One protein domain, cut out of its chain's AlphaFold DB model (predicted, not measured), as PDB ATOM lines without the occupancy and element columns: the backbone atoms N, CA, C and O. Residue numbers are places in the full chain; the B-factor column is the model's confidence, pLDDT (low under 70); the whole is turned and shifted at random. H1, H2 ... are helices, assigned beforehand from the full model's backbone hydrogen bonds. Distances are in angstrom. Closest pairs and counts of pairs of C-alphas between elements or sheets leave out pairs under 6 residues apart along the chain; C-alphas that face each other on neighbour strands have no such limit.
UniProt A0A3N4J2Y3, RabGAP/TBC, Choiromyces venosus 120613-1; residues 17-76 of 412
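This is residues 17 to 76 of the 412 residues of the protein "RabGAP/TBC" of Choiromyces venosus 120613-1 (UniProt A0A3N4J2Y3). One long helix, H1, makes the longest axis of this domain; its first part, residues 17 to 28, sticks out as an arm, and at the other end a long loop folds the chain back to a short helix, H2, which runs the opposite way alongside the later part of H1. The printed part has 60 residues, with two named helices in the order H1, H2 and no named strand; the class is all helix. The whole is loose, with a radius of gyration of the C-alphas of 13.1 A, and flat, spanning 42 by 29 by 14 A.

Find C-alpha 17 at (49.162, 34.788, 109.175); from there H1, residues 17 to 43, runs 39.4 A to C-alpha 43 at (21.549, 49.475, 85.193). Near residue 25 you pass a kink of 29 degrees. After residues 44 to 61, which hold no named element, look for H2, residues 62 to 70, which covers 12.5 A and ends with C-alpha 70 at (27.687, 43.204, 101.014).

Look at Arg 33 and Lys 70, whose C-alphas are the closest of H1 and H2 at 7.5 A. The two helices are close but not clearly touching, with 2 pairs of C-alphas within 8 A. They run opposite ways at a shallow tilt of 23 degrees. In H2 every O i to N i+4 pair is within hydrogen-bond range; in H1, 21 of 23 are.

The two C-alphas farthest apart are those of Gln 17 and Gly 45, at 42.1 A. Residues 17 to 28 of H1 stand free; the body without them spans 27 by 23 by 14 A. The link from H1 to H2, 18 residues, is long, and the printed part has no cut. The model's confidence is low at residues 48 to 52, with pLDDT under 70; the mean of the printed part is 90.6.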
ATOM      1  N   GLN A  17      49.669  35.996 109.817       90.62
ATOM      2  CA  GLN A  17      49.162  34.788 109.175       90.62
ATOM      3  C   GLN A  17      47.628  34.758 109.167       90.62
ATOM      4  O   GLN A  17      47.035  34.624 108.099       90.62
ATOM      5  N   GLU A  18      46.984  34.963 110.323       89.44
ATOM      6  CA  GLU A  18      45.517  35.028 110.413       89.44
ATOM      7  C   GLU A  18      44.945  36.113 109.490       89.44
ATOM      8  O   GLU A  18      43.936  35.894 108.813       89.44
ATOM      9  N   TYR A  19      45.604  37.279 109.434       90.50
ATOM     10  CA  TYR A  19      45.211  38.355 108.530       90.50
ATOM     11  C   TYR A  19      45.307  37.917 107.067       90.50
ATOM     12  O   TYR A  19      44.346  38.095 106.324       90.50
ATOM     13  N   ASP A  20      46.444  37.378 106.630       90.75
ATOM     14  CA  ASP A  20      46.684  37.055 105.220       90.75
ATOM     15  C   ASP A  20      45.801  35.887 104.734       90.75
ATOM     16  O   ASP A  20      45.262  35.940 103.621       90.75
ATOM     17  N   GLU A  21      45.549  34.888 105.586       91.25
ATOM     18  CA  GLU A  21      44.606  33.794 105.314       91.25
ATOM     19  C   GLU A  21      43.175  34.305 105.106       91.25
ATOM     20  O   GLU A  21      42.484  33.910 104.159       91.25
ATOM     21  N   TRP A  22      42.715  35.208 105.975       92.94
ATOM     22  CA  TRP A  22      41.411  35.849 105.824       92.94
ATOM     23  C   TRP A  22      41.367  36.767 104.591       92.94
ATOM     24  O   TRP A  22      40.430  36.694 103.787       92.94
ATOM     25  N   ASN A  23      42.392  37.602 104.413       91.06
ATOM     26  CA  ASN A  23      42.452  38.638 103.387       91.06
ATOM     27  C   ASN A  23      42.441  38.045 101.975       91.06
ATOM     28  O   ASN A  23      41.782  38.597 101.100       91.06
ATOM     29  N   THR A  24      43.070  36.886 101.764       90.31
ATOM     30  CA  THR A  24      43.046  36.181 100.469       90.31
ATOM     31  C   THR A  24      41.609  35.909  99.996       90.31
ATOM     32  O   THR A  24      41.240  36.235  98.866       90.31
ATOM     33  N   ARG A  25      40.746  35.394 100.886       90.69
ATOM     34  CA  ARG A  25      39.321  35.148 100.581       90.69
ATOM     35  C   ARG A  25      38.525  36.450 100.464       90.69
ATOM     36  O   ARG A  25      37.571  36.561  99.681       90.69
ATOM     37  N   TYR A  26      38.894  37.444 101.266       90.81
ATOM     38  CA  TYR A  26      38.227  38.737 101.278       90.81
ATOM     39  C   TYR A  26      38.482  39.531  99.987       90.81
ATOM     40  O   TYR A  26      37.536  40.079  99.422       90.81
ATOM     41  N   GLU A  27      39.704  39.527  99.452       90.19
ATOM     42  CA  GLU A  27      40.063  40.184  98.188       90.19
ATOM     43  C   GLU A  27      39.286  39.622  96.994       90.19
ATOM     44  O   GLU A  27      38.774  40.382  96.165       90.19
ATOM     45  N   GLU A  28      39.116  38.301  96.923       91.19
ATOM     46  CA  GLU A  28      38.272  37.676  95.902       91.19
ATOM     47  C   GLU A  28      36.815  38.148  96.023       91.19
ATOM     48  O   GLU A  28      36.163  38.512  95.034       91.19
ATOM     49  N   THR A  29      36.312  38.227  97.259       91.12
ATOM     50  CA  THR A  29      34.982  38.775  97.526       91.12
ATOM     51  C   THR A  29      34.880  40.225  97.059       91.12
ATOM     52  O   THR A  29      33.905  40.554  96.377       91.12
ATOM     53  N   LEU A  30      35.867  41.077  97.348       91.19
ATOM     54  CA  LEU A  30      35.903  42.471  96.897       91.19
ATOM     55  C   LEU A  30      35.888  42.571  95.367       91.19
ATOM     56  O   LEU A  30      35.066  43.316  94.828       91.19
ATOM     57  N   ARG A  31      36.685  41.761  94.657       92.25
ATOM     58  CA  ARG A  31      36.709  41.723  93.182       92.25
ATOM     59  C   ARG A  31      35.353  41.330  92.593       92.25
ATOM     60  O   ARG A  31      34.848  41.972  91.674       92.25
ATOM     61  N   ARG A  32      34.689  40.327  93.168       94.31
ATOM     62  CA  ARG A  32      33.328  39.946  92.756       94.31
ATOM     63  C   ARG A  32      32.305  41.039  93.075       94.31
ATOM     64  O   ARG A  32      31.347  41.242  92.326       94.31
ATOM     65  N   ARG A  33      32.448  41.727  94.212       93.44
ATOM     66  CA  ARG A  33      31.555  42.826  94.612       93.44
ATOM     67  C   ARG A  33      31.716  44.039  93.701       93.44
ATOM     68  O   ARG A  33      30.685  44.587  93.316       93.44
ATOM     69  N   ARG A  34      32.942  44.390  93.316       93.62
ATOM     70  CA  ARG A  34      33.282  45.411  92.313       93.62
ATOM     71  C   ARG A  34      32.453  45.235  91.038       93.62
ATOM     72  O   ARG A  34      31.623  46.089  90.748       93.62
ATOM     73  N   GLY A  35      32.546  44.072  90.386       94.56
ATOM     74  CA  GLY A  35      31.793  43.806  89.150       94.56
ATOM     75  C   GLY A  35      30.268  43.883  89.324       94.56
ATOM     76  O   GLY A  35      29.556  44.371  88.449       94.56
ATOM     77  N   LYS A  36      29.741  43.478  90.490       96.31
ATOM     78  CA  LYS A  36      28.309  43.655  90.797       96.31
ATOM     79  C   LYS A  36      27.933  45.131  90.900       96.31
ATOM     80  O   LYS A  36      26.868  45.511  90.421       96.31
ATOM     81  N   TRP A  37      28.762  45.941  91.551       95.81
ATOM     82  CA  TRP A  37      28.547  47.380  91.673       95.81
ATOM     83  C   TRP A  37      28.651  48.101  90.325       95.81
ATOM     84  O   TRP A  37      27.823  48.970  90.066       95.81
ATOM     85  N   ASP A  38      29.562  47.685  89.444       93.94
ATOM     86  CA  ASP A  38      29.627  48.184  88.065       93.94
ATOM     87  C   ASP A  38      28.331  47.908  87.299       93.94
ATOM     88  O   ASP A  38      27.762  48.812  86.689       93.94
ATOM     89  N   ALA A  39      27.814  46.678  87.380       94.81
ATOM     90  CA  ALA A  39      26.541  46.323  86.759       94.81
ATOM     91  C   ALA A  39      25.368  47.145  87.324       94.81
ATOM     92  O   ALA A  39      24.520  47.603  86.566       94.81
ATOM     93  N   LEU A  40      25.343  47.378  88.642       95.75
ATOM     94  CA  LEU A  40      24.301  48.179  89.294       95.75
ATOM     95  C   LEU A  40      24.310  49.642  88.825       95.75
ATOM     96  O   LEU A  40      23.241  50.223  88.641       95.75
ATOM     97  N   LEU A  41      25.492  50.243  88.658       94.00
ATOM     98  CA  LEU A  41      25.604  51.607  88.142       94.00
ATOM     99  C   LEU A  41      25.117  51.686  86.697       94.00
ATOM    100  O   LEU A  41      24.257  52.517  86.414       94.00
ATOM    101  N   LYS A  42      25.569  50.767  85.834       92.69
ATOM    102  CA  LYS A  42      25.125  50.686  84.433       92.69
ATOM    103  C   LYS A  42      23.606  50.548  84.325       92.69
ATOM    104  O   LYS A  42      22.980  51.290  83.579       92.69
ATOM    105  N   GLU A  43      23.009  49.658  85.119       94.12
ATOM    106  CA  GLU A  43      21.549  49.475  85.193       94.12
ATOM    107  C   GLU A  43      20.820  50.754  85.635       94.12
ATOM    108  O   GLU A  43      19.695  51.007  85.223       94.12
ATOM    109  N   SER A  44      21.469  51.580  86.455       93.06
ATOM    110  CA  SER A  44      20.916  52.847  86.943       93.06
ATOM    111  C   SER A  44      21.194  54.032  86.005       93.06
ATOM    112  O   SER A  44      20.970  55.172  86.404       93.06
ATOM    113  N   GLY A  45      21.721  53.790  84.798       91.12
ATOM    114  CA  GLY A  45      22.109  54.840  83.849       91.12
ATOM    115  C   GLY A  45      23.303  55.680  84.314       91.12
ATOM    116  O   GLY A  45      23.480  56.810  83.869       91.12
ATOM    117  N   LEU A  46      24.106  55.154  85.242       90.25
ATOM    118  CA  LEU A  46      25.286  55.815  85.787       90.25
ATOM    119  C   LEU A  46      26.542  55.138  85.233       90.25
ATOM    120  O   LEU A  46      26.722  53.929  85.371       90.25
ATOM    121  N   SER A  47      27.446  55.931  84.669       76.12
ATOM    122  CA  SER A  47      28.774  55.468  84.263       76.12
ATOM    123  C   SER A  47      29.827  56.128  85.152       76.12
ATOM    124  O   SER A  47      29.740  57.336  85.386       76.12
ATOM    125  N   PRO A  48      30.809  55.375  85.685       68.81
ATOM    126  CA  PRO A  48      31.960  55.974  86.356       68.81
ATOM    127  C   PRO A  48      32.657  56.951  85.403       68.81
ATOM    128  O   PRO A  48      32.800  56.638  84.219       68.81
ATOM    129  N   SER A  49      33.097  58.114  85.891       65.06
ATOM    130  CA  SER A  49      33.984  58.958  85.088       65.06
ATOM    131  C   SER A  49      35.314  58.227  84.888       65.06
ATOM    132  O   SER A  49      35.753  57.468  85.757       65.06
ATOM    133  N   SER A  50      35.943  58.438  83.732       58.66
ATOM    134  CA  SER A  50      37.140  57.721  83.276       58.66
ATOM    135  C   SER A  50      38.347  57.813  84.222       58.66
ATOM    136  O   SER A  50      39.231  56.972  84.118       58.66
ATOM    137  N   GLU A  51      38.374  58.758  85.173       58.88
ATOM    138  CA  GLU A  51      39.565  59.035  85.996       58.88
ATOM    139  C   GLU A  51      39.358  59.049  87.526       58.88
ATOM    140  O   GLU A  51      40.297  59.326  88.265       58.88
ATOM    141  N   GLY A  52      38.175  58.716  88.060       66.19
ATOM    142  CA  GLY A  52      37.956  58.850  89.516       66.19
ATOM    143  C   GLY A  52      36.872  57.982  90.143       66.19
ATOM    144  O   GLY A  52      36.572  58.136  91.327       66.19
ATOM    145  N   GLY A  53      36.270  57.070  89.376       81.81
ATOM    146  CA  GLY A  53      35.109  56.316  89.836       81.81
ATOM    147  C   GLY A  53      33.807  57.139  89.809       81.81
ATOM    148  O   GLY A  53      33.743  58.223  89.237       81.81
ATOM    149  N   PRO A  54      32.709  56.608  90.366       88.50
ATOM    150  CA  PRO A  54      31.395  57.225  90.330       88.50
ATOM    151  C   PRO A  54      31.301  58.389  91.316       88.50
ATOM    152  O   PRO A  54      31.569  58.251  92.508       88.50
ATOM    153  N   VAL A  55      30.825  59.527  90.816       87.06
ATOM    154  CA  VAL A  55      30.479  60.699  91.640       87.06
ATOM    155  C   VAL A  55      29.027  60.625  92.131       87.06
ATOM    156  O   VAL A  55      28.675  61.199  93.158       87.06
ATOM    157  N   ARG A  56      28.177  59.892  91.403       91.75
ATOM    158  CA  ARG A  56      26.768  59.656  91.732       91.75
ATOM    159  C   ARG A  56      26.523  58.175  91.957       91.75
ATOM    160  O   ARG A  56      27.140  57.334  91.308       91.75
ATOM    161  N   PHE A  57      25.573  57.873  92.831       95.44
ATOM    162  CA  PHE A  57      25.143  56.507  93.103       95.44
ATOM    163  C   PHE A  57      23.622  56.388  92.977       95.44
ATOM    164  O   PHE A  57      22.918  57.399  93.066       95.44
ATOM    165  N   PRO A  58      23.089  55.171  92.782       96.38
ATOM    166  CA  PRO A  58      21.654  54.975  92.658       96.38
ATOM    167  C   PRO A  58      20.920  55.439  93.928       96.38
ATOM    168  O   PRO A  58      21.492  55.397  95.024       96.38
ATOM    169  N   PRO A  59      19.653  55.871  93.822       96.25
ATOM    170  CA  PRO A  59      18.875  56.286  94.981       96.25
ATOM    171  C   PRO A  59      18.703  55.137  95.984       96.25
ATOM    172  O   PRO A  59      18.768  53.951  95.634       96.25
ATOM    173  N   LYS A  60      18.464  55.486  97.256       97.12
ATOM    174  CA  LYS A  60      18.285  54.488  98.316       97.12
ATOM    175  C   LYS A  60      17.123  53.555  97.962       97.12
ATOM    176  O   LYS A  60      15.991  53.982  97.785       97.12
ATOM    177  N   SER A  61      17.407  52.258  97.897       97.81
ATOM    178  CA  SER A  61      16.424  51.201  97.640       97.81
ATOM    179  C   SER A  61      16.775  49.935  98.421       97.81
ATOM    180  O   SER A  61      17.884  49.794  98.948       97.81
ATOM    181  N   ASN A  62      15.860  48.966  98.488       96.69
ATOM    182  CA  ASN A  62      16.156  47.667  99.102       96.69
ATOM    183  C   ASN A  62      17.243  46.896  98.335       96.69
ATOM    184  O   ASN A  62      18.045  46.187  98.947       96.69
ATOM    185  N   LYS A  63      17.326  47.067  97.008       97.31
ATOM    186  CA  LYS A  63      18.394  46.475  96.192       97.31
ATOM    187  C   LYS A  63      19.752  47.059  96.578       97.31
ATOM    188  O   LYS A  63      20.637  46.294  96.955       97.31
ATOM    189  N   VAL A  64      19.881  48.384  96.587       98.00
ATOM    190  CA  VAL A  64      21.129  49.081  96.945       98.00
ATOM    191  C   VAL A  64      21.518  48.813  98.402       98.00
ATOM    192  O   VAL A  64      22.677  48.525  98.683       98.00
ATOM    193  N   LYS A  65      20.547  48.748  99.323       97.56
ATOM    194  CA  LYS A  65      20.766  48.363 100.730       97.56
ATOM    195  C   LYS A  65      21.480  47.013 100.847       97.56
ATOM    196  O   LYS A  65      22.469  46.885 101.560       97.56
ATOM    197  N   ARG A  66      21.029  46.002 100.093       96.50
ATOM    198  CA  ARG A  66      21.693  44.685 100.051       96.50
ATOM    199  C   ARG A  66      23.101  44.759  99.462       96.50
ATOM    200  O   ARG A  66      23.939  43.940  99.821       96.50
ATOM    201  N   TYR A  67      23.363  45.692  98.551       97.62
ATOM    202  CA  TYR A  67      24.695  45.885  97.981       97.62
ATOM    203  C   TYR A  67      25.653  46.516  98.984       97.62
ATOM    204  O   TYR A  67      26.759  46.005  99.146       97.62
ATOM    205  N   VAL A  68      25.199  47.544  99.699       98.00
ATOM    206  CA  VAL A  68      25.937  48.218 100.774       98.00
ATOM    207  C   VAL A  68      26.277  47.235 101.895       98.00
ATOM    208  O   VAL A  68      27.445  47.081 102.238       98.00
ATOM    209  N   ARG A  69      25.301  46.449 102.370       96.69
ATOM    210  CA  ARG A  69      25.538  45.386 103.371       96.69
ATOM    211  C   ARG A  69      26.487  44.285 102.895       96.69
ATOM    212  O   ARG A  69      27.042  43.564 103.715       96.69
ATOM    213  N   LYS A  70      26.689  44.126 101.585       96.00
ATOM    214  CA  LYS A  70      27.687  43.204 101.014       96.00
ATOM    215  C   LYS A  70      29.028  43.880 100.717       96.00
ATOM    216  O   LYS A  70      29.995  43.166 100.468       96.00
ATOM    217  N   GLY A  71      29.098  45.205 100.805       95.75
ATOM    218  CA  GLY A  71      30.319  46.005 100.769       95.75
ATOM    219  C   GLY A  71      30.403  46.904  99.574       95.75
ATOM    220  O   GLY A  71      30.150  46.449  98.456       95.75
ATOM    221  N   ILE A  72      30.783  48.150  99.830       96.25
ATOM    222  CA  ILE A  72      31.128  49.135  98.810       96.25
ATOM    223  C   ILE A  72      32.582  48.873  98.375       96.25
ATOM    224  O   ILE A  72      33.419  48.580  99.239       96.25
ATOM    225  N   PRO A  73      32.902  48.932  97.065       94.75
ATOM    226  CA  PRO A  73      34.275  48.803  96.597       94.75
ATOM    227  C   PRO A  73      35.168  49.846  97.282       94.75
ATOM    228  O   PRO A  73      34.738  50.998  97.406       94.75
ATOM    229  N   PRO A  74      36.361  49.477  97.771       92.69
ATOM    230  CA  PRO A  74      37.139  50.368  98.621       92.69
ATOM    231  C   PRO A  74      37.450  51.735  98.017       92.69
ATOM    232  O   PRO A  74      37.329  52.752  98.700       92.69
ATOM    233  N   GLU A  75      37.773  51.761  96.731       91.06
ATOM    234  CA  GLU A  75      38.072  52.958  95.952       91.06
ATOM    235  C   GLU A  75      36.852  53.873  95.751       91.06
ATOM    236  O   GLU A  75      36.999  55.038  95.399       91.06
ATOM    237  N   TRP A  76      35.640  53.378  96.019       94.06
ATOM    238  CA  TRP A  76      34.385  54.127  95.884       94.06
ATOM    239  C   TRP A  76      33.786  54.573  97.216       94.06
ATOM    240  O   TRP A  76      32.801  55.312  97.214       94.06
TER     241      TRP A  76